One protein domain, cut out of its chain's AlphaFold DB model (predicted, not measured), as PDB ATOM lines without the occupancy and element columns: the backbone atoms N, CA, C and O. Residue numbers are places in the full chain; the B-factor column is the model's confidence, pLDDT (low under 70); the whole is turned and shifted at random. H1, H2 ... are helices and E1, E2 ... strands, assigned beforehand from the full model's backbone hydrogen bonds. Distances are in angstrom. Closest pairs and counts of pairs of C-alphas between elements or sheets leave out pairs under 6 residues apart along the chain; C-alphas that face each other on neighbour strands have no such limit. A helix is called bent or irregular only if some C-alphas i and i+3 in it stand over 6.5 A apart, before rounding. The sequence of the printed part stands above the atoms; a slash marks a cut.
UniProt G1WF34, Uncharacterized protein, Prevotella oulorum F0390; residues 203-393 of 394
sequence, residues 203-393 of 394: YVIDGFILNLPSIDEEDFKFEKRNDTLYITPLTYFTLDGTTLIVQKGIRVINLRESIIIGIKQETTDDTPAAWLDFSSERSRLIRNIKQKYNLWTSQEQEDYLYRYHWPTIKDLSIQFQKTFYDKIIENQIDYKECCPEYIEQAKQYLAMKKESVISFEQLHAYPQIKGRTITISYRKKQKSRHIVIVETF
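Overview. This is residues 203 to 393 of the 394 residues of an uncharacterized protein of Prevotella oulorum F0390 (UniProt G1WF34). A long, twisted sheet of six strands runs along much of a rod-shaped domain, with a small four-stranded sheet over it near one end and helices at the other. The bent helix H1 crosses the long sheet with its arm H1a, then turns to run along it as H1b, which meets H3 beside short H2 at the rod's helical end. The printed part has 191 residues with ten named strands and three named helices, in the order E1 to E8, H1 to H3, E9, E10; its class is mixed. The large sheet runs E3, E4, E10, E9, E6, E7, mixed; the small one E1, E2, E5, E8, antiparallel. The whole is loose, radius of gyration of the C-alphas 21.4 A, spanning 72 by 34 by 24 A.

Arrangement. Start at E1, residues 203 to 205, a hairpin with E2, residues 208 to 211: N 205 and O 208 are 2.8 A apart, within hydrogen-bond range, like each N and O pair below. E3, residues 220 to 225, and E4, residues 228 to 233, form another hairpin (N 223 and O 230, 2.9 A). E5, residues 243 to 246, is antiparallel to E2 (N 245 and O 209, 2.8 A) and to E8, residues 292 to 294 (N 244 and O 293, 2.8 A). E6, residues 250 to 265, bends by 70 degrees at residue 253 and forms a hairpin with E7, residues 274 to 287 (N 259 and O 282, 2.9 A). H1, residues 298 to 330, was assigned as one helix by its hydrogen bonds but is bent, C-alphas 308 and 311 being 8.4 A apart; its arms H1a, residues 298 to 308, and H1b, residues 311 to 330, are about perpendicular at 81 degrees. Both arms are on the large sheet, in two layers, helices on one face of a sheet. H3, residues 340 to 350, touches residues 322 to 329 of H1b (closest C-alphas Tyr 325 and Ala 346, 4.8 A) at a steep tilt of 41 degrees, opposite ways. H2, residues 332 to 335, only just touches H3, with 3 pairs of C-alphas within 8 A (closest Gln 332 and Ile 343, 6.7 A). E9, residues 365 to 380, is antiparallel to E6 (N 373 and O 258, 2.8 A) and a hairpin with E10, residues 383 to 392 (N 389 and O 374, 2.8 A), which is parallel to E4 (N 229 and O 388, 2.8 A). H1a runs across the strands, at 72 degrees to E9 on the local plane, with closest C-alphas Glu 302 and Pro 367 at 6.0 A; H1b runs along them, closest to E7 at Leu 276 and Ser 317, 7.0 A. Every O i to N i+4 pair is within hydrogen-bond range in H1a and H3, and 15 of 16 in H1b; H2 is too short for one.

Along the chain. Find C-alpha 203 at (134.417, 43.196, 273.841), where E1 begins. E6 is 42.5 A long, E7 37.4 A, H1b 28.3 A, E9 44.1 A and E10 29.3 A, ending at C-alpha 392, (119.791, 37.140, 280.461).

Size, cuts and confidence. Look for the two C-alphas farthest apart, Ile 333 and Gln 382, at 73.2 A. The printed part has no cut, and its one long link is H3 to E9, 14 residues. Mean pLDDT of the printed part is 83.7; 24 residues are under 70, among them 211 to 220.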
ATOM      1  N   TYR A 203     135.015  42.179 272.973       66.00
ATOM      2  CA  TYR A 203     134.417  43.196 273.841       66.00
ATOM      3  C   TYR A 203     135.370  43.551 274.975       66.00
ATOM      4  O   TYR A 203     135.820  42.663 275.693       66.00
ATOM      5  N   VAL A 204     135.673  44.840 275.161       67.12
ATOM      6  CA  VAL A 204     136.611  45.305 276.195       67.12
ATOM      7  C   VAL A 204     135.889  46.089 277.291       67.12
ATOM      8  O   VAL A 204     135.315  47.143 277.037       67.12
ATOM      9  N   ILE A 205     135.971  45.615 278.534       70.38
ATOM     10  CA  ILE A 205     135.349  46.229 279.714       70.38
ATOM     11  C   ILE A 205     136.438  46.522 280.741       70.38
ATOM     12  O   ILE A 205     136.962  45.620 281.381       70.38
ATOM     13  N   ASP A 206     136.833  47.785 280.874       71.50
ATOM     14  CA  ASP A 206     137.896  48.237 281.790       71.50
ATOM     15  C   ASP A 206     139.215  47.425 281.726       71.50
ATOM     16  O   ASP A 206     139.990  47.367 282.684       71.50
ATOM     17  N   GLY A 207     139.519  46.854 280.557       71.56
ATOM     18  CA  GLY A 207     140.688  46.007 280.297       71.56
ATOM     19  C   GLY A 207     140.478  44.506 280.542       71.56
ATOM     20  O   GLY A 207     141.433  43.737 280.486       71.56
ATOM     21  N   PHE A 208     139.245  44.064 280.763       78.56
ATOM     22  CA  PHE A 208     138.832  42.683 280.516       78.56
ATOM     23  C   PHE A 208     138.385  42.550 279.068       78.56
ATOM     24  O   PHE A 208     137.635  43.396 278.600       78.56
ATOM     25  N   ILE A 209     138.839  41.520 278.364       77.38
ATOM     26  CA  ILE A 209     138.445  41.235 276.984       77.38
ATOM     27  C   ILE A 209     137.597  39.966 276.988       77.38
ATOM     28  O   ILE A 209     138.062  38.922 277.435       77.38
ATOM     29  N   LEU A 210     136.377  40.048 276.483       75.06
ATOM     30  CA  LEU A 210     135.515  38.908 276.213       75.06
ATOM     31  C   LEU A 210     135.619  38.593 274.718       75.06
ATOM     32  O   LEU A 210     135.315  39.450 273.887       75.06
ATOM     33  N   ASN A 211     136.109  37.403 274.374       67.44
ATOM     34  CA  ASN A 211     136.244  36.987 272.980       67.44
ATOM     35  C   ASN A 211     135.017  36.178 272.557       67.44
ATOM     36  O   ASN A 211     134.832  35.079 273.064       67.44
ATOM     37  N   LEU A 212     134.228  36.690 271.615       66.31
ATOM     38  CA  LEU A 212     132.993  36.074 271.123       66.31
ATOM     39  C   LEU A 212     133.162  35.616 269.658       66.31
ATOM     40  O   LEU A 212     132.523  36.164 268.761       66.31
ATOM     41  N   PRO A 213     134.048  34.637 269.368       48.16
ATOM     42  CA  PRO A 213     134.598  34.353 268.034       48.16
ATOM     43  C   PRO A 213     133.592  33.866 266.977       48.16
ATOM     44  O   PRO A 213     133.968  33.716 265.813       48.16
ATOM     45  N   SER A 214     132.321  33.684 267.315       48.72
ATOM     46  CA  SER A 214     131.259  33.156 266.446       48.72
ATOM     47  C   SER A 214     130.066  34.100 266.255       48.72
ATOM     48  O   SER A 214     129.153  33.728 265.538       48.72
ATOM     49  N   ILE A 215     130.100  35.311 266.813       54.34
ATOM     50  CA  ILE A 215     128.881  36.084 267.091       54.34
ATOM     51  C   ILE A 215     128.780  37.334 266.198       54.34
ATOM     52  O   ILE A 215     129.740  38.110 266.116       54.34
ATOM     53  N   ASP A 216     127.639  37.509 265.529       52.25
ATOM     54  CA  ASP A 216     127.287  38.716 264.779       52.25
ATOM     55  C   ASP A 216     126.737  39.797 265.729       52.25
ATOM     56  O   ASP A 216     126.316  39.534 266.853       52.25
ATOM     57  N   GLU A 217     126.771  41.064 265.314       51.16
ATOM     58  CA  GLU A 217     126.356  42.196 266.167       51.16
ATOM     59  C   GLU A 217     124.884  42.136 266.600       51.16
ATOM     60  O   GLU A 217     124.509  42.720 267.613       51.16
ATOM     61  N   GLU A 218     124.065  41.433 265.821       57.38
ATOM     62  CA  GLU A 218     122.630  41.268 266.042       57.38
ATOM     63  C   GLU A 218     122.313  40.158 267.052       57.38
ATOM     64  O   GLU A 218     121.188  40.082 267.533       57.38
ATOM     65  N   ASP A 219     123.292  39.323 267.414       63.28
ATOM     66  CA  ASP A 219     123.090  38.170 268.297       63.28
ATOM     67  C   ASP A 219     123.037  38.550 269.777       63.28
ATOM     68  O   ASP A 219     122.535  37.778 270.590       63.28
ATOM     69  N   PHE A 220     123.552  39.725 270.157       67.06
ATOM     70  CA  PHE A 220     123.555  40.179 271.545       67.06
ATOM     71  C   PHE A 220     123.294  41.673 271.662       67.06
ATOM     72  O   PHE A 220     123.909  42.506 271.001       67.06
ATOM     73  N   LYS A 221     122.442  42.024 272.621       71.31
ATOM     74  CA  LYS A 221     122.277  43.395 273.080       71.31
ATOM     75  C   LYS A 221     123.215  43.662 274.249       71.31
ATOM     76  O   LYS A 221     123.199  42.939 275.243       71.31
ATOM     77  N   PHE A 222     123.973  44.748 274.155       73.31
ATOM     78  CA  PHE A 222     124.863  45.202 275.217       73.31
ATOM     79  C   PHE A 222     124.300  46.462 275.862       73.31
ATOM     80  O   PHE A 222     124.115  47.480 275.197       73.31
ATOM     81  N   GLU A 223     124.058  46.416 277.168       71.38
ATOM     82  CA  GLU A 223     123.620  47.581 277.934       71.38
ATOM     83  C   GLU A 223     124.534  47.809 279.130       71.38
ATOM     84  O   GLU A 223     124.680  46.957 280.007       71.38
ATOM     85  N   LYS A 224     125.131  48.998 279.205       68.38
ATOM     86  CA  LYS A 224     125.894  49.412 280.380       68.38
ATOM     87  C   LYS A 224     124.990  50.172 281.339       68.38
ATOM     88  O   LYS A 224     124.374  51.165 280.959       68.38
ATOM     89  N   ARG A 225     124.980  49.759 282.605       71.38
ATOM     90  CA  ARG A 225     124.341  50.495 283.703       71.38
ATOM     91  C   ARG A 225     125.303  50.520 284.886       71.38
ATOM     92  O   ARG A 225     125.581  49.482 285.481       71.38
ATOM     93  N   ASN A 226     125.826  51.699 285.223       71.19
ATOM     94  CA  ASN A 226     126.845  51.875 286.267       71.19
ATOM     95  C   ASN A 226     128.072  50.962 286.029       71.19
ATOM     96  O   ASN A 226     128.680  51.015 284.955       71.19
ATOM     97  N   ASP A 227     128.394  50.111 287.008       67.69
ATOM     98  CA  ASP A 227     129.483  49.122 286.989       67.69
ATOM     99  C   ASP A 227     129.048  47.745 286.437       67.69
ATOM    100  O   ASP A 227     129.757  46.749 286.582       67.69
ATOM    101  N   THR A 228     127.863  47.661 285.826       65.75
ATOM    102  CA  THR A 228     127.308  46.420 285.267       65.75
ATOM    103  C   THR A 228     127.216  46.503 283.749       65.75
ATOM    104  O   THR A 228     126.704  47.482 283.198       65.75
ATOM    105  N   LEU A 229     127.694  45.459 283.075       71.25
ATOM    106  CA  LEU A 229     127.408  45.179 281.677       71.25
ATOM    107  C   LEU A 229     126.354  44.073 281.605       71.25
ATOM    108  O   LEU A 229     126.586  42.942 282.025       71.25
ATOM    109  N   TYR A 230     125.213  44.396 281.024       71.81
ATOM    110  CA  TYR A 230     124.210  43.420 280.637       71.81
ATOM    111  C   TYR A 230     124.495  42.979 279.206       71.81
ATOM    112  O   TYR A 230     124.675  43.813 278.317       71.81
ATOM    113  N   ILE A 231     124.565  41.669 279.018       75.06
ATOM    114  CA  ILE A 231     124.707  40.991 277.739       75.06
ATOM    115  C   ILE A 231     123.438  40.162 277.568       75.06
ATOM    116  O   ILE A 231     123.232  39.169 278.254       75.06
ATOM    117  N   THR A 232     122.547  40.580 276.685       72.38
ATOM    118  CA  THR A 232     121.301  39.855 276.434       72.38
ATOM    119  C   THR A 232     121.415  39.140 275.095       72.38
ATOM    120  O   THR A 232     121.429  39.840 274.081       72.38
ATOM    121  N   PRO A 233     121.503  37.799 275.052       67.19
ATOM    122  CA  PRO A 233     121.325  37.059 273.808       67.19
ATOM    123  C   PRO A 233     120.003  37.438 273.129       67.19
ATOM    124  O   PRO A 233     118.944  37.489 273.758       67.19
ATOM    125  N   LEU A 234     120.091  37.759 271.843       65.38
ATOM    126  CA  LEU A 234     118.976  38.003 270.927       65.38
ATOM    127  C   LEU A 234     118.714  36.786 270.028       65.38
ATOM    128  O   LEU A 234     117.644  36.685 269.433       65.38
ATOM    129  N   THR A 235     119.665  35.855 269.969       64.31
ATOM    130  CA  THR A 235     119.572  34.572 269.266       64.31
ATOM    131  C   THR A 235     119.929  33.420 270.215       64.31
ATOM    132  O   THR A 235     120.063  33.609 271.422       64.31
ATOM    133  N   TYR A 236     120.048  32.195 269.694       60.84
ATOM    134  CA  TYR A 236     120.382  31.002 270.485       60.84
ATOM    135  C   TYR A 236     121.854  30.943 270.933       60.84
ATOM    136  O   TYR A 236     122.238  30.013 271.642       60.84
ATOM    137  N   PHE A 237     122.694  31.895 270.516       65.06
ATOM    138  CA  PHE A 237     124.083  31.957 270.954       65.06
ATOM    139  C   PHE A 237     124.170  32.374 272.421       65.06
ATOM    140  O   PHE A 237     123.487  33.290 272.867       65.06
ATOM    141  N   THR A 238     125.047  31.710 273.169       74.75
ATOM    142  CA  THR A 238     125.297  31.982 274.589       74.75
ATOM    143  C   THR A 238     126.771  32.308 274.805       74.75
ATOM    144  O   THR A 238     127.605  32.162 273.907       74.75
ATOM    145  N   LEU A 239     127.129  32.724 276.014       79.31
ATOM    146  CA  LEU A 239     128.518  32.925 276.421       79.31
ATOM    147  C   LEU A 239     129.254  31.597 276.710       79.31
ATOM    148  O   LEU A 239     130.314  31.601 277.337       79.31
ATOM    149  N   ASP A 240     128.699  30.445 276.337       79.56
ATOM    150  CA  ASP A 240     129.275  29.132 276.637       79.56
ATOM    151  C   ASP A 240     130.701  28.960 276.127       79.56
ATOM    152  O   ASP A 240     131.036  29.311 274.996       79.56
ATOM    153  N   GLY A 241     131.564  28.450 277.010       79.88
ATOM    154  CA  GLY A 241     132.979  28.212 276.716       79.88
ATOM    155  C   GLY A 241     133.792  29.469 276.391       79.88
ATOM    156  O   GLY A 241     134.986  29.375 276.107       79.88
ATOM    157  N   THR A 242     133.180  30.655 276.450       79.81
ATOM    158  CA  THR A 242     133.834  31.913 276.110       79.81
ATOM    159  C   THR A 242     135.001  32.182 277.054       79.81
ATOM    160  O   THR A 242     134.918  32.000 278.271       79.81
ATOM    161  N   THR A 243     136.107  32.676 276.495       82.12
ATOM    162  CA  THR A 243     137.267  33.082 277.285       82.12
ATOM    163  C   THR A 243     137.193  34.561 277.650       82.12
ATOM    164  O   THR A 243     137.185  35.444 276.789       82.12
ATOM    165  N   LEU A 244     137.251  34.826 278.950       84.44
ATOM    166  CA  LEU A 244     137.544  36.130 279.517       84.44
ATOM    167  C   LEU A 244     139.062  36.291 279.667       84.44
ATOM    168  O   LEU A 244     139.721  35.516 280.362       84.44
ATOM    169  N   ILE A 245     139.627  37.319 279.045       83.44
ATOM    170  CA  ILE A 245     141.054  37.636 279.062       83.44
ATOM    171  C   ILE A 245     141.285  38.881 279.922       83.44
ATOM    172  O   ILE A 245     140.649  39.915 279.745       83.44
ATOM    173  N   VAL A 246     142.233  38.799 280.846       83.56
ATOM    174  CA  VAL A 246     142.640  39.885 281.741       83.56
ATOM    175  C   VAL A 246     143.862  40.588 281.152       83.56
ATOM    176  O   VAL A 246     144.903  39.961 280.942       83.56
ATOM    177  N   GLN A 247     143.772  41.897 280.896       74.19
ATOM    178  CA  GLN A 247     144.918  42.668 280.406       74.19
ATOM    179  C   GLN A 247     146.008  42.859 281.476       74.19
ATOM    180  O   GLN A 247     145.762  42.886 282.684       74.19
ATOM    181  N   LYS A 248     147.251  43.058 281.011       74.69
ATOM    182  CA  LYS A 248     148.390  43.400 281.878       74.69
ATOM    183  C   LYS A 248     148.095  44.674 282.682       74.69
ATOM    184  O   LYS A 248     147.534  45.629 282.159       74.69
ATOM    185  N   GLY A 249     148.518  44.694 283.945       77.75
ATOM    186  CA  GLY A 249     148.287  45.823 284.855       77.75
ATOM    187  C   GLY A 249     146.952  45.774 285.609       77.75
ATOM    188  O   GLY A 249     146.695  46.648 286.439       77.75
ATOM    189  N   ILE A 250     146.134  44.743 285.371       83.12
ATOM    190  CA  ILE A 250     144.952  44.421 286.173       83.12
ATOM    191  C   ILE A 250     145.285  43.251 287.092       83.12
ATOM    192  O   ILE A 250     145.749  42.203 286.648       83.12
ATOM    193  N   ARG A 251     145.022  43.422 288.387       86.31
ATOM    194  CA  ARG A 251     145.093  42.337 289.367       86.31
ATOM    195  C   ARG A 251     143.680  41.936 289.758       86.31
ATOM    196  O   ARG A 251     143.045  42.648 290.534       86.31
ATOM    197  N   VAL A 252     143.201  40.804 289.247       87.94
ATOM    198  CA  VAL A 252     141.924  40.222 289.682       87.94
ATOM    199  C   VAL A 252     142.073  39.728 291.115       87.94
ATOM    200  O   VAL A 252     142.964  38.936 291.411       87.94
ATOM    201  N   ILE A 253     141.215  40.212 292.007       89.75
ATOM    202  CA  ILE A 253     141.121  39.739 293.389       89.75
ATOM    203  C   ILE A 253     140.255  38.481 293.390       89.75
ATOM    204  O   ILE A 253     140.737  37.400 293.723       89.75
ATOM    205  N   ASN A 254     139.009  38.631 292.937       91.50
ATOM    206  CA  ASN A 254     137.993  37.589 292.908       91.50
ATOM    207  C   ASN A 254     137.248  37.641 291.574       91.50
ATOM    208  O   ASN A 254     136.872  38.723 291.126       91.50
ATOM    209  N   LEU A 255     136.995  36.477 290.989       92.69
ATOM    210  CA  LEU A 255     136.007  36.286 289.937       92.69
ATOM    211  C   LEU A 255     135.034  35.208 290.394       92.69
ATOM    212  O   LEU A 255     135.461  34.111 290.754       92.69
ATOM    213  N   ARG A 256     133.742  35.516 290.382       93.94
ATOM    214  CA  ARG A 256     132.670  34.558 290.638       93.94
ATOM    215  C   ARG A 256     131.828  34.419 289.383       93.94
ATOM    216  O   ARG A 256     131.281  35.411 288.929       93.94
ATOM    217  N   GLU A 257     131.716  33.207 288.866       94.31
ATOM    218  CA  GLU A 257     130.700  32.839 287.882       94.31
ATOM    219  C   GLU A 257     129.569  32.124 288.624       94.31
ATOM    220  O   GLU A 257     129.835  31.184 289.373       94.31
ATOM    221  N   SER A 258     128.337  32.581 288.438       94.12
ATOM    222  CA  SER A 258     127.110  31.939 288.904       94.12
ATOM    223  C   SER A 258     126.211  31.675 287.704       94.12
ATOM    224  O   SER A 258     126.033  32.560 286.868       94.12
ATOM    225  N   ILE A 259     125.635  30.482 287.624       92.94
ATOM    226  CA  ILE A 259     124.682  30.094 286.584       92.94
ATOM    227  C   ILE A 259     123.437  29.488 287.214       92.94
ATOM    228  O   ILE A 259     123.524  28.768 288.208       92.94
ATOM    229  N   ILE A 260     122.297  29.753 286.592       92.31
ATOM    230  CA  ILE A 260     121.032  29.077 286.854       92.31
ATOM    231  C   ILE A 260     120.775  28.179 285.653       92.31
ATOM    232  O   ILE A 260     120.697  28.662 284.525       92.31
ATOM    233  N   ILE A 261     120.657  26.880 285.890       92.19
ATOM    234  CA  ILE A 261     120.467  25.859 284.863       92.19
ATOM    235  C   ILE A 261     119.039  25.338 284.994       92.19
ATOM    236  O   ILE A 261     118.630  24.936 286.082       92.19
ATOM    237  N   GLY A 262     118.272  25.356 283.912       92.25
ATOM    238  CA  GLY A 262     116.987  24.671 283.803       92.25
ATOM    239  C   GLY A 262     117.058  23.508 282.819       92.25
ATOM    240  O   GLY A 262     118.102  23.251 282.225       92.25
ATOM    241  N   ILE A 263     115.925  22.835 282.631       92.69
ATOM    242  CA  ILE A 263     115.766  21.769 281.640       92.69
ATOM    243  C   ILE A 263     114.650  22.161 280.684       92.69
ATOM    244  O   ILE A 263     113.541  22.465 281.134       92.69
ATOM    245  N   LYS A 264     114.953  22.149 279.387       91.00
ATOM    246  CA  LYS A 264     113.937  22.167 278.339       91.00
ATOM    247  C   LYS A 264     113.664  20.754 277.869       91.00
ATOM    248  O   LYS A 264     114.570  19.927 277.871       91.00
ATOM    249  N   GLN A 265     112.424  20.494 277.493       91.81
ATOM    250  CA  GLN A 265     111.988  19.191 277.037       91.81
ATOM    251  C   GLN A 265     111.091  19.306 275.812       91.81
ATOM    252  O   GLN A 265     110.138  20.085 275.802       91.81
ATOM    253  N   GLU A 266     111.410  18.504 274.807       89.69
ATOM    254  CA  GLU A 266     110.621  18.310 273.596       89.69
ATOM    255  C   GLU A 266     109.701  17.098 273.779       89.69
ATOM    256  O   GLU A 266     110.044  16.130 274.463       89.69
ATOM    257  N   THR A 267     108.506  17.182 273.201       83.25
ATOM    258  CA  THR A 267     107.501  16.110 273.241       83.25
ATOM    259  C   THR A 267     107.269  15.528 271.859       83.25
ATOM    260  O   THR A 267     107.418  14.328 271.677       83.25
ATOM    261  N   THR A 268     106.972  16.381 270.883       73.50
ATOM    262  CA  THR A 268     106.888  16.037 269.458       73.50
ATOM    263  C   THR A 268     107.672  17.066 268.652       73.50
ATOM    264  O   THR A 268     108.002  18.137 269.159       73.50
ATOM    265  N   ASP A 269     107.949  16.756 267.394       65.00
ATOM    266  CA  ASP A 269     108.599  17.651 266.433       65.00
ATOM    267  C   ASP A 269     107.835  18.964 266.193       65.00
ATOM    268  O   ASP A 269     108.457  20.004 265.978       65.00
ATOM    269  N   ASP A 270     106.507  18.948 266.326       67.50
ATOM    270  CA  ASP A 270     105.659  20.130 266.121       67.50
ATOM    271  C   ASP A 270     105.449  20.992 267.381       67.50
ATOM    272  O   ASP A 270     104.829  22.059 267.318       67.50
ATOM    273  N   THR A 271     105.948  20.561 268.546       69.69
ATOM    274  CA  THR A 271     105.761  21.285 269.813       69.69
ATOM    275  C   THR A 271     107.050  21.973 270.270       69.69
ATOM    276  O   THR A 271     108.068  21.313 270.473       69.69
ATOM    277  N   PRO A 272     107.041  23.307 270.489       75.94
ATOM    278  CA  PRO A 272     108.198  23.995 271.045       75.94
ATOM    279  C   PRO A 272     108.597  23.405 272.397       75.94
ATOM    280  O   PRO A 272     107.742  23.158 273.250       75.94
ATOM    281  N   ALA A 273     109.902  23.253 272.616       85.62
ATOM    282  CA  ALA A 273     110.425  22.720 273.863       85.62
ATOM    283  C   ALA A 273     109.948  23.534 275.079       85.62
ATOM    284  O   ALA A 273     110.140  24.755 275.155       85.62
ATOM    285  N   ALA A 274     109.365  22.847 276.056       88.50
ATOM    286  CA  ALA A 274     108.835  23.449 277.268       88.50
ATOM    287  C   ALA A 274     109.850  23.383 278.412       88.50
ATOM    288  O   ALA A 274     110.652  22.456 278.509       88.50
ATOM    289  N   TRP A 275     109.801  24.361 279.316       91.56
ATOM    290  CA  TRP A 275     110.577  24.295 280.550       91.56
ATOM    291  C   TRP A 275     109.951  23.298 281.519       91.56
ATOM    292  O   TRP A 275     108.770  23.407 281.847       91.56
ATOM    293  N   LEU A 276     110.770  22.396 282.053       93.69
ATOM    294  CA  LEU A 276     110.400  21.656 283.252       93.69
ATOM    295  C   LEU A 276     110.438  22.578 284.470       93.69
ATOM    296  O   LEU A 276     111.225  23.536 284.517       93.69
ATOM    297  N   ASP A 277     109.628  22.244 285.476       94.06
ATOM    298  CA  ASP A 277     109.641  22.893 286.790       94.06
ATOM    299  C   ASP A 277     110.873  22.454 287.597       94.06
ATOM    300  O   ASP A 277     110.819  21.762 288.610       94.06
ATOM    301  N   PHE A 278     112.035  22.788 287.045       94.88
ATOM    302  CA  PHE A 278     113.343  22.500 287.587       94.88
ATOM    303  C   PHE A 278     114.274  23.689 287.355       94.88
ATOM    304  O   PHE A 278     114.324  24.314 286.281       94.88
ATOM    305  N   SER A 279     115.071  23.972 288.377       93.81
ATOM    306  CA  SER A 279     116.228  24.846 288.273       93.81
ATOM    307  C   SER A 279     117.280  24.456 289.299       93.81
ATOM    308  O   SER A 279     116.951  24.150 290.442       93.81
ATOM    309  N   SER A 280     118.544  24.540 288.906       95.25
ATOM    310  CA  SER A 280     119.688  24.362 289.792       95.25
ATOM    311  C   SER A 280     120.637  25.543 289.649       95.25
ATOM    312  O   SER A 280     120.947  25.955 288.530       95.25
ATOM    313  N   GLU A 281     121.100  26.093 290.768       94.19
ATOM    314  CA  GLU A 281     122.125  27.133 290.766       94.19
ATOM    315  C   GLU A 281     123.498  26.525 291.057       94.19
ATOM    316  O   GLU A 281     123.672  25.720 291.975       94.19
ATOM    317  N   ARG A 282     124.503  26.960 290.297       92.25
ATOM    318  CA  ARG A 282     125.899  26.595 290.520       92.25
ATOM    319  C   ARG A 282     126.766  27.841 290.499       92.25
ATOM    320  O   ARG A 282     126.595  28.707 289.647       92.25
ATOM    321  N   SER A 283     127.742  27.912 291.407       93.69
ATOM    322  CA  SER A 283     128.714  29.007 291.431       93.69
ATOM    323  C   SER A 283     130.157  28.534 291.605       93.69
ATOM    324  O   SER A 283     130.434  27.500 292.217       93.69
ATOM    325  N   ARG A 284     131.093  29.274 291.005       92.94
ATOM    326  CA  ARG A 284     132.537  29.018 291.035       92.94
ATOM    327  C   ARG A 284     133.270  30.313 291.322       92.94
ATOM    328  O   ARG A 284     133.197  31.265 290.553       92.94
ATOM    329  N   LEU A 285     134.000  30.329 292.435       92.19
ATOM    330  CA  LEU A 285     134.851  31.442 292.844       92.19
ATOM    331  C   LEU A 285     136.312  31.114 292.540       92.19
ATOM    332  O   LEU A 285     136.866  30.172 293.101       92.19
ATOM    333  N   ILE A 286     136.954  31.943 291.726       89.81
ATOM    334  CA  ILE A 286     138.389  31.883 291.461       89.81
ATOM    335  C   ILE A 286     139.057  33.136 292.022       89.81
ATOM    336  O   ILE A 286     138.588  34.260 291.830       89.81
ATOM    337  N   ARG A 287     140.184  32.946 292.710       88.31
ATOM    338  CA  ARG A 287     141.008  34.036 293.244       88.31
ATOM    339  C   ARG A 287     142.275  34.195 292.416       88.31
ATOM    340  O   ARG A 287     142.836  33.206 291.955       88.31
ATOM    341  N   ASN A 288     142.761  35.429 292.287       79.88
ATOM    342  CA  ASN A 288     144.053  35.739 291.659       79.88
ATOM    343  C   ASN A 288     144.223  35.188 290.226       79.88
ATOM    344  O   ASN A 288     145.277  34.642 289.886       79.88
ATOM    345  N   ILE A 289     143.206  35.342 289.368       79.81
ATOM    346  CA  ILE A 289     143.315  34.984 287.945       79.81
ATOM    347  C   ILE A 289     144.464  35.771 287.313       79.81
ATOM    348  O   ILE A 289     144.508  36.999 287.398       79.81
ATOM    349  N   LYS A 290     145.387  35.054 286.665       69.12
ATOM    350  CA  LYS A 290     146.582  35.662 286.071       69.12
ATOM    351  C   LYS A 290     146.310  36.297 284.709       69.12
ATOM    352  O   LYS A 290     146.797  37.396 284.470       69.12
ATOM    353  N   GLN A 291     145.591  35.610 283.814       75.81
ATOM    354  CA  GLN A 291     145.421  36.075 282.427       75.81
ATOM    355  C   GLN A 291     144.135  35.630 281.733       75.81
ATOM    356  O   GLN A 291     143.620  36.395 280.929       75.81
ATOM    357  N   LYS A 292     143.626  34.418 281.975       83.88
ATOM    358  CA  LYS A 292     142.452  33.895 281.262       83.88
ATOM    359  C   LYS A 292     141.521  33.143 282.202       83.88
ATOM    360  O   LYS A 292     141.985  32.548 283.174       83.88
ATOM    361  N   TYR A 293     140.234  33.167 281.886       86.56
ATOM    362  CA  TYR A 293     139.189  32.393 282.538       86.56
ATOM    363  C   TYR A 293     138.196  31.902 281.492       86.56
ATOM    364  O   TYR A 293     137.709  32.704 280.701       86.56
ATOM    365  N   ASN A 294     137.918  30.602 281.487       87.38
ATOM    366  CA  ASN A 294     136.929  30.008 280.595       87.38
ATOM    367  C   ASN A 294     135.613  29.873 281.354       87.38
ATOM    368  O   ASN A 294     135.585  29.263 282.431       87.38
ATOM    369  N   LEU A 295     134.558  30.460 280.793       88.94
ATOM    370  CA  LEU A 295     133.197  30.280 281.285       88.94
ATOM    371  C   LEU A 295     132.784  28.824 281.140       88.94
ATOM    372  O   LEU A 295     133.328  28.100 280.301       88.94
ATOM    373  N   TRP A 296     131.849  28.394 281.979       87.50
ATOM    374  CA  TRP A 296     131.363  27.035 281.863       87.50
ATOM    375  C   TRP A 296     130.674  26.784 280.516       87.50
ATOM    376  O   TRP A 296     130.091  27.674 279.897       87.50
ATOM    377  N   THR A 297     130.743  25.540 280.079       84.56
ATOM    378  CA  THR A 297     130.109  25.030 278.861       84.56
ATOM    379  C   THR A 297     128.778  24.348 279.170       84.56
ATOM    380  O   THR A 297     128.537  23.941 280.310       84.56
ATOM    381  N   SER A 298     127.928  24.179 278.152       80.62
ATOM    382  CA  SER A 298     126.724  23.341 278.242       80.62
ATOM    383  C   SER A 298     127.044  21.894 278.638       80.62
ATOM    384  O   SER A 298     126.377  21.357 279.520       80.62
ATOM    385  N   GLN A 299     128.115  21.296 278.097       83.06
ATOM    386  CA  GLN A 299     128.526  19.930 278.457       83.06
ATOM    387  C   GLN A 299     128.845  19.800 279.953       83.06
ATOM    388  O   GLN A 299     128.387  18.877 280.619       83.06
ATOM    389  N   GLU A 300     129.569  20.770 280.522       87.44
ATOM    390  CA  GLU A 300     129.855  20.785 281.962       87.44
ATOM    391  C   GLU A 300     128.590  20.931 282.827       87.44
ATOM    392  O   GLU A 300     128.634  20.597 284.019       87.44
ATOM    393  N   GLN A 301     127.486  21.443 282.266       87.44
ATOM    394  CA  GLN A 301     126.193  21.486 282.952       87.44
ATOM    395  C   GLN A 301     125.457  20.172 282.871       87.44
ATOM    396  O   GLN A 301     124.909  19.745 283.884       87.44
ATOM    397  N   GLU A 302     125.464  19.527 281.711       89.06
ATOM    398  CA  GLU A 302     124.871  18.207 281.562       89.06
ATOM    399  C   GLU A 302     125.520  17.211 282.518       89.06
ATOM    400  O   GLU A 302     124.824  16.595 283.322       89.06
ATOM    401  N   ASP A 303     126.853  17.164 282.554       90.25
ATOM    402  CA  ASP A 303     127.604  16.297 283.463       90.25
ATOM    403  C   ASP A 303     127.282  16.590 284.940       90.25
ATOM    404  O   ASP A 303     127.179  15.682 285.773       90.25
ATOM    405  N   TYR A 304     127.122  17.872 285.287       93.00
ATOM    406  CA  TYR A 304     126.755  18.303 286.634       93.00
ATOM    407  C   TYR A 304     125.333  17.862 286.995       93.00
ATOM    408  O   TYR A 304     125.121  17.256 288.049       93.00
ATOM    409  N   LEU A 305     124.355  18.126 286.134       94.50
ATOM    410  CA  LEU A 305     122.974  17.731 286.376       94.50
ATOM    411  C   LEU A 305     122.827  16.213 286.406       94.50
ATOM    412  O   LEU A 305     122.154  15.695 287.293       94.50
ATOM    413  N   TYR A 306     123.517  15.499 285.520       93.06
ATOM    414  CA  TYR A 306     123.527  14.044 285.513       93.06
ATOM    415  C   TYR A 306     124.067  13.484 286.836       93.06
ATOM    416  O   TYR A 306     123.483  12.595 287.450       93.06
ATOM    417  N   ARG A 307     125.171  14.045 287.339       94.56
ATOM    418  CA  ARG A 307     125.801  13.562 288.572       94.56
ATOM    419  C   ARG A 307     124.998  13.872 289.834       94.56
ATOM    420  O   ARG A 307     124.995  13.055 290.751       94.56
ATOM    421  N   TYR A 308     124.392  15.054 289.919       95.31
ATOM    422  CA  TYR A 308     123.839  15.563 291.181       95.31
ATOM    423  C   TYR A 308     122.311  15.642 291.215       95.31
ATOM    424  O   TYR A 308     121.743  15.657 292.303       95.31
ATOM    425  N   HIS A 309     121.647  15.686 290.058       96.19
ATOM    426  CA  HIS A 309     120.214  15.987 289.949       96.19
ATOM    427  C   HIS A 309     119.435  15.005 289.063       96.19
ATOM    428  O   HIS A 309     118.220  15.148 288.925       96.19
ATOM    429  N   TRP A 310     120.099  13.995 288.487       94.94
ATOM    430  CA  TRP A 310     119.493  13.060 287.534       94.94
ATOM    431  C   TRP A 310     118.199  12.401 288.019       94.94
ATOM    432  O   TRP A 310     117.230  12.457 287.266       94.94
ATOM    433  N   PRO A 311     118.105  11.835 289.244       94.94
ATOM    434  CA  PRO A 311     116.868  11.191 289.686       94.94
ATOM    435  C   PRO A 311     115.670  12.146 289.675       94.94
ATOM    436  O   PRO A 311     114.617  11.813 289.144       94.94
ATOM    437  N   THR A 312     115.850  13.364 290.189       95.81
ATOM    438  CA  THR A 312     114.791  14.379 290.236       95.81
ATOM    439  C   THR A 312     114.379  14.826 288.838       95.81
ATOM    440  O   THR A 312     113.191  14.907 288.539       95.81
ATOM    441  N   ILE A 313     115.354  15.101 287.966       95.75
ATOM    442  CA  ILE A 313     115.065  15.559 286.604       95.75
ATOM    443  C   ILE A 313     114.374  14.459 285.800       95.75
ATOM    444  O   ILE A 313     113.388  14.729 285.120       95.75
ATOM    445  N   LYS A 314     114.856  13.219 285.905       95.50
ATOM    446  CA  LYS A 314     114.259  12.052 285.259       95.50
ATOM    447  C   LYS A 314     112.794  11.886 285.655       95.50
ATOM    448  O   LYS A 314     111.956  11.642 284.793       95.50
ATOM    449  N   ASP A 315     112.479  12.051 286.934       94.94
ATOM    450  CA  ASP A 315     111.117  11.898 287.446       94.94
ATOM    451  C   ASP A 315     110.182  12.977 286.902       94.94
ATOM    452  O   ASP A 315     109.127  12.650 286.352       94.94
ATOM    453  N   LEU A 316     110.605  14.243 286.977       96.06
ATOM    454  CA  LEU A 316     109.863  15.376 286.423       96.06
ATOM    455  C   LEU A 316     109.647  15.229 284.916       96.06
ATOM    456  O   LEU A 316     108.550  15.458 284.413       96.06
ATOM    457  N   SER A 317     110.689  14.814 284.204       94.75
ATOM    458  CA  SER A 317     110.676  14.673 282.755       94.75
ATOM    459  C   SER A 317     109.742  13.556 282.285       94.75
ATOM    460  O   SER A 317     108.935  13.753 281.377       94.75
ATOM    461  N   ILE A 318     109.781  12.396 282.947       93.81
ATOM    462  CA  ILE A 318     108.864  11.289 282.654       93.81
ATOM    463  C   ILE A 318     107.425  11.691 282.969       93.81
ATOM    464  O   ILE A 318     106.526  11.402 282.184       93.81
ATOM    465  N   GLN A 319     107.186  12.363 284.097       93.81
ATOM    466  CA  GLN A 319     105.848  12.840 284.443       93.81
ATOM    467  C   GLN A 319     105.318  13.838 283.405       93.81
ATOM    468  O   GLN A 319     104.151  13.754 283.016       93.81
ATOM    469  N   PHE A 320     106.173  14.748 282.933       93.38
ATOM    470  CA  PHE A 320     105.838  15.717 281.897       93.38
ATOM    471  C   PHE A 320     105.420  15.028 280.590       93.38
ATOM    472  O   PHE A 320     104.317  15.275 280.102       93.38
ATOM    473  N   GLN A 321     106.234  14.099 280.073       91.69
ATOM    474  CA  GLN A 321     105.894  13.366 278.848       91.69
ATOM    475  C   GLN A 321     104.660  12.481 279.008       91.69
ATOM    476  O   GLN A 321     103.824  12.450 278.112       91.69
ATOM    477  N   LYS A 322     104.502  11.788 280.145       92.56
ATOM    478  CA  LYS A 322     103.298  10.984 280.409       92.56
ATOM    479  C   LYS A 322     102.041  11.839 280.340       92.56
ATOM    480  O   LYS A 322     101.131  11.514 279.595       92.56
ATOM    481  N   THR A 323     102.051  12.987 281.016       92.44
ATOM    482  CA  THR A 323     100.924  13.930 280.999       92.44
ATOM    483  C   THR A 323     100.594  14.408 279.582       92.44
ATOM    484  O   THR A 323      99.428  14.618 279.255       92.44
ATOM    485  N   PHE A 324     101.606  14.608 278.735       91.50
ATOM    486  CA  PHE A 324     101.412  14.982 277.337       91.50
ATOM    487  C   PHE A 324     100.829  13.829 276.502       91.50
ATOM    488  O   PHE A 324      99.816  14.009 275.828       91.50
ATOM    489  N   TYR A 325     101.421  12.636 276.577       92.12
ATOM    490  CA  TYR A 325     100.994  11.483 275.784       92.12
ATOM    491  C   TYR A 325      99.651  10.900 276.228       92.12
ATOM    492  O   TYR A 325      98.874  10.477 275.373       92.12
ATOM    493  N   ASP A 326      99.323  10.940 277.521       94.12
ATOM    494  CA  ASP A 326      98.000  10.555 278.023       94.12
ATOM    495  C   ASP A 326      96.906  11.407 277.356       94.12
ATOM    496  O   ASP A 326      95.915  10.864 276.870       94.12
ATOM    497  N   LYS A 327      97.131  12.721 277.190       91.44
ATOM    498  CA  LYS A 327      96.193  13.609 276.476       91.44
ATOM    499  C   LYS A 327      96.028  13.253 275.000       91.44
ATOM    500  O   LYS A 327      94.931  13.422 274.468       91.44
ATOM    501  N   ILE A 328      97.081  12.778 274.331       90.56
ATOM    502  CA  ILE A 328      96.984  12.305 272.940       90.56
ATOM    503  C   ILE A 328      96.117  11.047 272.872       90.56
ATOM    504  O   ILE A 328      95.273  10.936 271.987       90.56
ATOM    505  N   ILE A 329      96.278  10.111 273.814       92.56
ATOM    506  CA  ILE A 329      95.462   8.891 273.864       92.56
ATOM    507  C   ILE A 329      93.996   9.211 274.184       92.56
ATOM    508  O   ILE A 329      93.097   8.671 273.534       92.56
ATOM    509  N   GLU A 330      93.746  10.109 275.140       93.00
ATOM    510  CA  GLU A 330      92.400  10.574 275.496       93.00
ATOM    511  C   GLU A 330      91.692  11.240 274.307       93.00
ATOM    512  O   GLU A 330      90.515  10.974 274.067       93.00
ATOM    513  N   ASN A 331      92.425  12.028 273.513       90.62
ATOM    514  CA  ASN A 331      91.900  12.759 272.354       90.62
ATOM    515  C   ASN A 331      92.287  12.114 271.015       90.62
ATOM    516  O   ASN A 331      92.362  12.786 269.991       90.62
ATOM    517  N   GLN A 332      92.510  10.794 270.986       88.44
ATOM    518  CA  GLN A 332      93.050  10.085 269.813       88.44
ATOM    519  C   GLN A 332      92.263  10.305 268.510       88.44
ATOM    520  O   GLN A 332      92.812  10.111 267.431       88.44
ATOM    521  N   ILE A 333      90.976  10.664 268.587       87.56
ATOM    522  CA  ILE A 333      90.139  10.937 267.410       87.56
ATOM    523  C   ILE A 333      90.702  12.124 266.621       87.56
ATOM    524  O   ILE A 333      90.790  12.030 265.400       87.56
ATOM    525  N   ASP A 334      91.166  13.162 267.315       84.56
ATOM    526  CA  ASP A 334      91.685  14.389 266.706       84.56
ATOM    527  C   ASP A 334      93.015  14.152 265.977       84.56
ATOM    528  O   ASP A 334      93.339  14.857 265.027       84.56
ATOM    529  N   TYR A 335      93.761  13.121 266.384       84.75
ATOM    530  CA  TYR A 335      95.072  12.776 265.829       84.75
ATOM    531  C   TYR A 335      95.018  11.693 264.743       84.75
ATOM    532  O   TYR A 335      95.993  11.506 264.025       84.75
ATOM    533  N   LYS A 336      93.898  10.971 264.589       84.56
ATOM    534  CA  LYS A 336      93.796   9.835 263.650       84.56
ATOM    535  C   LYS A 336      93.971  10.221 262.184       84.56
ATOM    536  O   LYS A 336      94.476   9.407 261.417       84.56
ATOM    537  N   GLU A 337      93.517  11.411 261.800       79.69
ATOM    538  CA  GLU A 337      93.561  11.869 260.407       79.69
ATOM    539  C   GLU A 337      94.796  12.717 260.095       79.69
ATOM    540  O   GLU A 337      95.317  12.629 258.986       79.69
ATOM    541  N   CYS A 338      95.275  13.520 261.052       82.69
ATOM    542  CA  CYS A 338      96.407  14.416 260.827       82.69
ATOM    543  C   CYS A 338      97.765  13.805 261.202       82.69
ATOM    544  O   CYS A 338      98.717  14.020 260.456       82.69
ATOM    545  N   CYS A 339      97.853  13.061 262.316       85.31
ATOM    546  CA  CYS A 339      99.122  12.639 262.928       85.31
ATOM    547  C   CYS A 339      99.007  11.273 263.657       85.31
ATOM    548  O   CYS A 339      99.222  11.196 264.878       85.31
ATOM    549  N   PRO A 340      98.638  10.169 262.975       87.81
ATOM    550  CA  PRO A 340      98.496   8.852 263.608       87.81
ATOM    551  C   PRO A 340      99.796   8.340 264.256       87.81
ATOM    552  O   PRO A 340      99.753   7.564 265.213       87.81
ATOM    553  N   GLU A 341     100.954   8.797 263.784       89.31
ATOM    554  CA  GLU A 341     102.271   8.521 264.354       89.31
ATOM    555  C   GLU A 341     102.394   8.954 265.821       89.31
ATOM    556  O   GLU A 341     103.029   8.249 266.606       89.31
ATOM    557  N   TYR A 342     101.733  10.040 266.235       88.62
ATOM    558  CA  TYR A 342     101.767  10.511 267.622       88.62
ATOM    559  C   TYR A 342     101.017   9.581 268.572       88.62
ATOM    560  O   TYR A 342     101.406   9.427 269.730       88.62
ATOM    561  N   ILE A 343      99.979   8.897 268.084       89.94
ATOM    562  CA  ILE A 343      99.258   7.881 268.857       89.94
ATOM    563  C   ILE A 343     100.175   6.680 269.115       89.94
ATOM    564  O   ILE A 343     100.203   6.141 270.224       89.94
ATOM    565  N   GLU A 344     100.944   6.258 268.111       90.88
ATOM    566  CA  GLU A 344     101.889   5.150 268.262       90.88
ATOM    567  C   GLU A 344     103.076   5.528 269.158       90.88
ATOM    568  O   GLU A 344     103.439   4.745 270.039       90.88
ATOM    569  N   GLN A 345     103.616   6.743 269.027       89.00
ATOM    570  CA  GLN A 345     104.635   7.273 269.941       89.00
ATOM    571  C   GLN A 345     104.128   7.316 271.388       89.00
ATOM    572  O   GLN A 345     104.815   6.837 272.293       89.00
ATOM    573  N   ALA A 346     102.898   7.792 271.605       91.19
ATOM    574  CA  ALA A 346     102.269   7.828 272.922       91.19
ATOM    575  C   ALA A 346     102.182   6.430 273.549       91.19
ATOM    576  O   ALA A 346     102.622   6.227 274.682       91.19
ATOM    577  N   LYS A 347     101.687   5.432 272.805       92.44
ATOM    578  CA  LYS A 347     101.616   4.041 273.289       92.44
ATOM    579  C   LYS A 347     102.994   3.489 273.649       92.44
ATOM    580  O   LYS A 347     103.142   2.861 274.697       92.44
ATOM    581  N   GLN A 348     103.991   3.712 272.791       90.19
ATOM    582  CA  GLN A 348     105.356   3.240 273.022       90.19
ATOM    583  C   GLN A 348     105.962   3.874 274.275       90.19
ATOM    584  O   GLN A 348     106.513   3.161 275.117       90.19
ATOM    585  N   TYR A 349     105.813   5.190 274.436       89.88
ATOM    586  CA  TYR A 349     106.352   5.903 275.585       89.88
ATOM    587  C   TYR A 349     105.669   5.492 276.893       89.88
ATOM    588  O   TYR A 349     106.340   5.216 277.887       89.88
ATOM    589  N   LEU A 350     104.337   5.388 276.904       91.25
ATOM    590  CA  LEU A 350     103.576   4.998 278.096       91.25
ATOM    591  C   LEU A 350     103.872   3.553 278.540       91.25
ATOM    592  O   LEU A 350     103.807   3.256 279.734       91.25
ATOM    593  N   ALA A 351     104.252   2.671 277.609       91.62
ATOM    594  CA  ALA A 351     104.697   1.308 277.903       91.62
ATOM    595  C   ALA A 351     106.159   1.219 278.393       91.62
ATOM    596  O   ALA A 351     106.586   0.168 278.883       91.62
ATOM    597  N   MET A 352     106.941   2.296 278.268       89.12
ATOM    598  CA  MET A 352     108.352   2.312 278.641       89.12
ATOM    599  C   MET A 352     108.536   2.219 280.162       89.12
ATOM    600  O   MET A 352     107.889   2.913 280.952       89.12
ATOM    601  N   LYS A 353     109.489   1.383 280.589       89.81
ATOM    602  CA  LYS A 353     109.886   1.292 281.998       89.81
ATOM    603  C   LYS A 353     110.743   2.491 282.374       89.81
ATOM    604  O   LYS A 353     111.715   2.810 281.700       89.81
ATOM    605  N   LYS A 354     110.447   3.119 283.509       88.25
ATOM    606  CA  LYS A 354     111.228   4.254 284.019       88.25
ATOM    607  C   LYS A 354     112.714   3.910 284.126       88.25
ATOM    608  O   LYS A 354     113.567   4.739 283.832       88.25
ATOM    609  N   GLU A 355     113.049   2.692 284.530       89.94
ATOM    610  CA  GLU A 355     114.419   2.234 284.763       89.94
ATOM    611  C   GLU A 355     115.255   2.171 283.481       89.94
ATOM    612  O   GLU A 355     116.468   2.337 283.568       89.94
ATOM    613  N   SER A 356     114.638   1.995 282.304       89.75
ATOM    614  CA  SER A 356     115.374   1.916 281.034       89.75
ATOM    615  C   SER A 356     115.904   3.264 280.550       89.75
ATOM    616  O   SER A 356     116.748   3.293 279.660       89.75
ATOM    617  N   VAL A 357     115.438   4.370 281.136       91.12
ATOM    618  CA  VAL A 357     115.901   5.717 280.796       91.12
ATOM    619  C   VAL A 357     117.173   6.052 281.575       91.12
ATOM    620  O   VAL A 357     117.153   6.139 282.806       91.12
ATOM    621  N   ILE A 358     118.272   6.269 280.864       91.50
ATOM    622  CA  ILE A 358     119.613   6.481 281.423       91.50
ATOM    623  C   ILE A 358     120.300   7.751 280.909       91.50
ATOM    624  O   ILE A 358     121.415   8.025 281.336       91.50
ATOM    625  N   SER A 359     119.678   8.523 280.016       90.56
ATOM    626  CA  SER A 359     120.264   9.765 279.498       90.56
ATOM    627  C   SER A 359     119.227  10.854 279.224       90.56
ATOM    628  O   SER A 359     118.037  10.585 279.052       90.56
ATOM    629  N   PHE A 360     119.703  12.098 279.173       88.12
ATOM    630  CA  PHE A 360     118.932  13.275 278.771       88.12
ATOM    631  C   PHE A 360     118.389  13.161 277.339       88.12
ATOM    632  O   PHE A 360     117.225  13.472 277.093       88.12
ATOM    633  N   GLU A 361     119.189  12.609 276.426       88.12
ATOM    634  CA  GLU A 361     118.802  12.351 275.035       88.12
ATOM    635  C   GLU A 361     117.555  11.457 274.932       88.12
ATOM    636  O   GLU A 361     116.618  11.791 274.215       88.12
ATOM    637  N   GLN A 362     117.484  10.371 275.713       88.75
ATOM    638  CA  GLN A 362     116.313   9.481 275.745       88.75
ATOM    639  C   GLN A 362     115.053  10.151 276.302       88.75
ATOM    640  O   GLN A 362     113.939   9.684 276.072       88.75
ATOM    641  N   LEU A 363     115.223  11.221 277.077       89.69
ATOM    642  CA  LEU A 363     114.125  12.034 277.580       89.69
ATOM    643  C   LEU A 363     113.738  13.150 276.610       89.69
ATOM    644  O   LEU A 363     112.800  13.880 276.919       89.69
ATOM    645  N   HIS A 364     114.444  13.330 275.490       89.19
ATOM    646  CA  HIS A 364     114.321  14.532 274.659       89.19
ATOM    647  C   HIS A 364     114.406  15.812 275.507       89.19
ATOM    648  O   HIS A 364     113.689  16.788 275.296       89.19
ATOM    649  N   ALA A 365     115.249  15.773 276.539       90.50
ATOM    650  CA  ALA A 365     115.418  16.844 277.500       90.50
ATOM    651  C   ALA A 365     116.854  17.345 277.424       90.50
ATOM    652  O   ALA A 365     117.777  16.544 277.356       90.50
ATOM    653  N   TYR A 366     117.062  18.655 277.465       88.88
ATOM    654  CA  TYR A 366     118.394  19.240 277.406       88.88
ATOM    655  C   TYR A 366     118.567  20.342 278.456       88.88
ATOM    656  O   TYR A 366     117.659  21.158 278.679       88.88
ATOM    657  N   PRO A 367     119.730  20.389 279.131       88.75
ATOM    658  CA  PRO A 367     120.079  21.494 280.004       88.75
ATOM    659  C   PRO A 367     120.163  22.805 279.229       88.75
ATOM    660  O   PRO A 367     120.757  22.876 278.157       88.75
ATOM    661  N   GLN A 368     119.618  23.871 279.804       85.69
ATOM    662  CA  GLN A 368     119.768  25.214 279.260       85.69
ATOM    663  C   GLN A 368     119.969  26.226 280.384       85.69
ATOM    664  O   GLN A 368     119.321  26.171 281.431       85.69
ATOM    665  N   ILE A 369     120.878  27.172 280.170       85.62
ATOM    666  CA  ILE A 369     121.140  28.251 281.121       85.62
ATOM    667  C   ILE A 369     119.955  29.226 281.090       85.62
ATOM    668  O   ILE A 369     119.604  29.756 280.044       85.62
ATOM    669  N   LYS A 370     119.336  29.451 282.252       85.50
ATOM    670  CA  LYS A 370     118.287  30.460 282.485       85.50
ATOM    671  C   LYS A 370     118.876  31.829 282.832       85.50
ATOM    672  O   LYS A 370     118.236  32.855 282.629       85.50
ATOM    673  N   GLY A 371     120.096  31.853 283.361       88.25
ATOM    674  CA  GLY A 371     120.830  33.083 283.629       88.25
ATOM    675  C   GLY A 371     122.276  32.813 284.013       88.25
ATOM    676  O   GLY A 371     122.577  31.798 284.644       88.25
ATOM    677  N   ARG A 372     123.172  33.737 283.662       90.75
ATOM    678  CA  ARG A 372     124.577  33.716 284.085       90.75
ATOM    679  C   ARG A 372     124.969  35.076 284.633       90.75
ATOM    680  O   ARG A 372     124.612  36.110 284.088       90.75
ATOM    681  N   THR A 373     125.722  35.081 285.722       91.50
ATOM    682  CA  THR A 373     126.296  36.289 286.314       91.50
ATOM    683  C   THR A 373     127.777  36.067 286.568       91.50
ATOM    684  O   THR A 373     128.163  35.103 287.224       91.50
ATOM    685  N   ILE A 374     128.616  36.970 286.071       91.31
ATOM    686  CA  ILE A 374     130.057  36.971 286.309       91.31
ATOM    687  C   ILE A 374     130.404  38.246 287.064       91.31
ATOM    688  O   ILE A 374     130.295  39.352 286.544       91.31
ATOM    689  N   THR A 375     130.837  38.093 288.305       90.69
ATOM    690  CA  THR A 375     131.221  39.192 289.186       90.69
ATOM    691  C   THR A 375     132.733  39.230 289.314       90.69
ATOM    692  O   THR A 375     133.347  38.236 289.703       90.69
ATOM    693  N   ILE A 376     133.348  40.372 289.019       90.38
ATOM    694  CA  ILE A 376     134.802  40.525 289.006       90.38
ATOM    695  C   ILE A 376     135.201  41.689 289.906       90.38
ATOM    696  O   ILE A 376     134.898  42.846 289.628       90.38
ATOM    697  N   SER A 377     135.948  41.395 290.967       89.25
ATOM    698  CA  SER A 377     136.617  42.392 291.804       89.25
ATOM    699  C   SER A 377     138.097  42.444 291.444       89.25
ATOM    700  O   SER A 377     138.772  41.412 291.431       89.25
ATOM    701  N   TYR A 378     138.637  43.630 291.179       88.81
ATOM    702  CA  TYR A 378     140.015  43.781 290.709       88.81
ATOM    703  C   TYR A 378     140.635  45.115 291.127       88.81
ATOM    704  O   TYR A 378     139.957  46.035 291.579       88.81
ATOM    705  N   ARG A 379     141.960  45.216 290.982       85.06
ATOM    706  CA  ARG A 379     142.712  46.467 291.122       85.06
ATOM    707  C   ARG A 379     143.312  46.879 289.788       85.06
ATOM    708  O   ARG A 379     143.960  46.069 289.127       85.06
ATOM    709  N   LYS A 380     143.156  48.158 289.447       83.00
ATOM    710  CA  LYS A 380     143.754  48.807 288.271       83.00
ATOM    711  C   LYS A 380     144.294  50.172 288.683       83.00
ATOM    712  O   LYS A 380     143.566  50.957 289.288       83.00
ATOM    713  N   LYS A 381     145.576  50.448 288.398       82.31
ATOM    714  CA  LYS A 381     146.277  51.676 288.848       82.31
ATOM    715  C   LYS A 381     146.062  51.953 290.354       82.31
ATOM    716  O   LYS A 381     145.685  53.051 290.739       82.31
ATOM    717  N   GLN A 382     146.216  50.915 291.185       75.38
ATOM    718  CA  GLN A 382     146.007  50.925 292.647       75.38
ATOM    719  C   GLN A 382     144.578  51.229 293.152       75.38
ATOM    720  O   GLN A 382     144.343  51.157 294.354       75.38
ATOM    721  N   LYS A 383     143.598  51.468 292.273       78.56
ATOM    722  CA  LYS A 383     142.187  51.630 292.658       78.56
ATOM    723  C   LYS A 383     141.460  50.288 292.622       78.56
ATOM    724  O   LYS A 383     141.601  49.543 291.647       78.56
ATOM    725  N   SER A 384     140.687  49.993 293.666       81.31
ATOM    726  CA  SER A 384     139.743  48.870 293.676       81.31
ATOM    727  C   SER A 384     138.568  49.184 292.755       81.31
ATOM    728  O   SER A 384     138.064  50.306 292.757       81.31
ATOM    729  N   ARG A 385     138.164  48.203 291.952       83.00
ATOM    730  CA  ARG A 385     137.058  48.293 290.999       83.00
ATOM    731  C   ARG A 385     136.270  46.991 290.986       83.00
ATOM    732  O   ARG A 385     136.754  45.945 291.433       83.00
ATOM    733  N   HIS A 386     135.062  47.079 290.458       82.44
ATOM    734  CA  HIS A 386     134.125  45.980 290.363       82.44
ATOM    735  C   HIS A 386     133.421  46.029 289.008       82.44
ATOM    736  O   HIS A 386     133.125  47.116 288.524       82.44
ATOM    737  N   ILE A 387     133.207  44.869 288.390       80.00
ATOM    738  CA  ILE A 387     132.380  44.717 287.190       80.00
ATOM    739  C   ILE A 387     131.447  43.530 287.395       80.00
ATOM    740  O   ILE A 387     131.873  42.491 287.904       80.00
ATOM    741  N   VAL A 388     130.205  43.672 286.943       81.88
ATOM    742  CA  VAL A 388     129.269  42.555 286.786       81.88
ATOM    743  C   VAL A 388     128.951  42.376 285.309       81.88
ATOM    744  O   VAL A 388     128.659  43.352 284.626       81.88
ATOM    745  N   ILE A 389     129.009  41.140 284.824       83.12
ATOM    746  CA  ILE A 389     128.511  40.739 283.510       83.12
ATOM    747  C   ILE A 389     127.285  39.868 283.749       83.12
ATOM    748  O   ILE A 389     127.378  38.895 284.497       83.12
ATOM    749  N   VAL A 390     126.154  40.208 283.143       82.06
ATOM    750  CA  VAL A 390     124.910  39.440 283.285       82.06
ATOM    751  C   VAL A 390     124.473  38.943 281.919       82.06
ATOM    752  O   VAL A 390     124.303  39.755 281.017       82.06
ATOM    753  N   GLU A 391     124.270  37.637 281.792       82.38
ATOM    754  CA  GLU A 391     123.625  36.994 280.652       82.38
ATOM    755  C   GLU A 391     122.165  36.696 280.996       82.38
ATOM    756  O   GLU A 391     121.883  35.953 281.944       82.38
ATOM    757  N   THR A 392     121.240  37.294 280.248       70.56
ATOM    758  CA  THR A 392     119.791  37.140 280.461       70.56
ATOM    759  C   THR A 392     119.139  36.464 279.267       70.56
ATOM    760  O   THR A 392     119.284  36.952 278.150       70.56
ATOM    761  N   PHE A 393     118.351  35.424 279.503       70.25
ATOM    762  CA  PHE A 393     117.632  34.696 278.462       70.25
ATOM    763  C   PHE A 393     116.172  35.166 278.438       70.25
ATOM    764  O   PHE A 393     115.599  35.413 279.502       70.25
TER     765      PHE A 393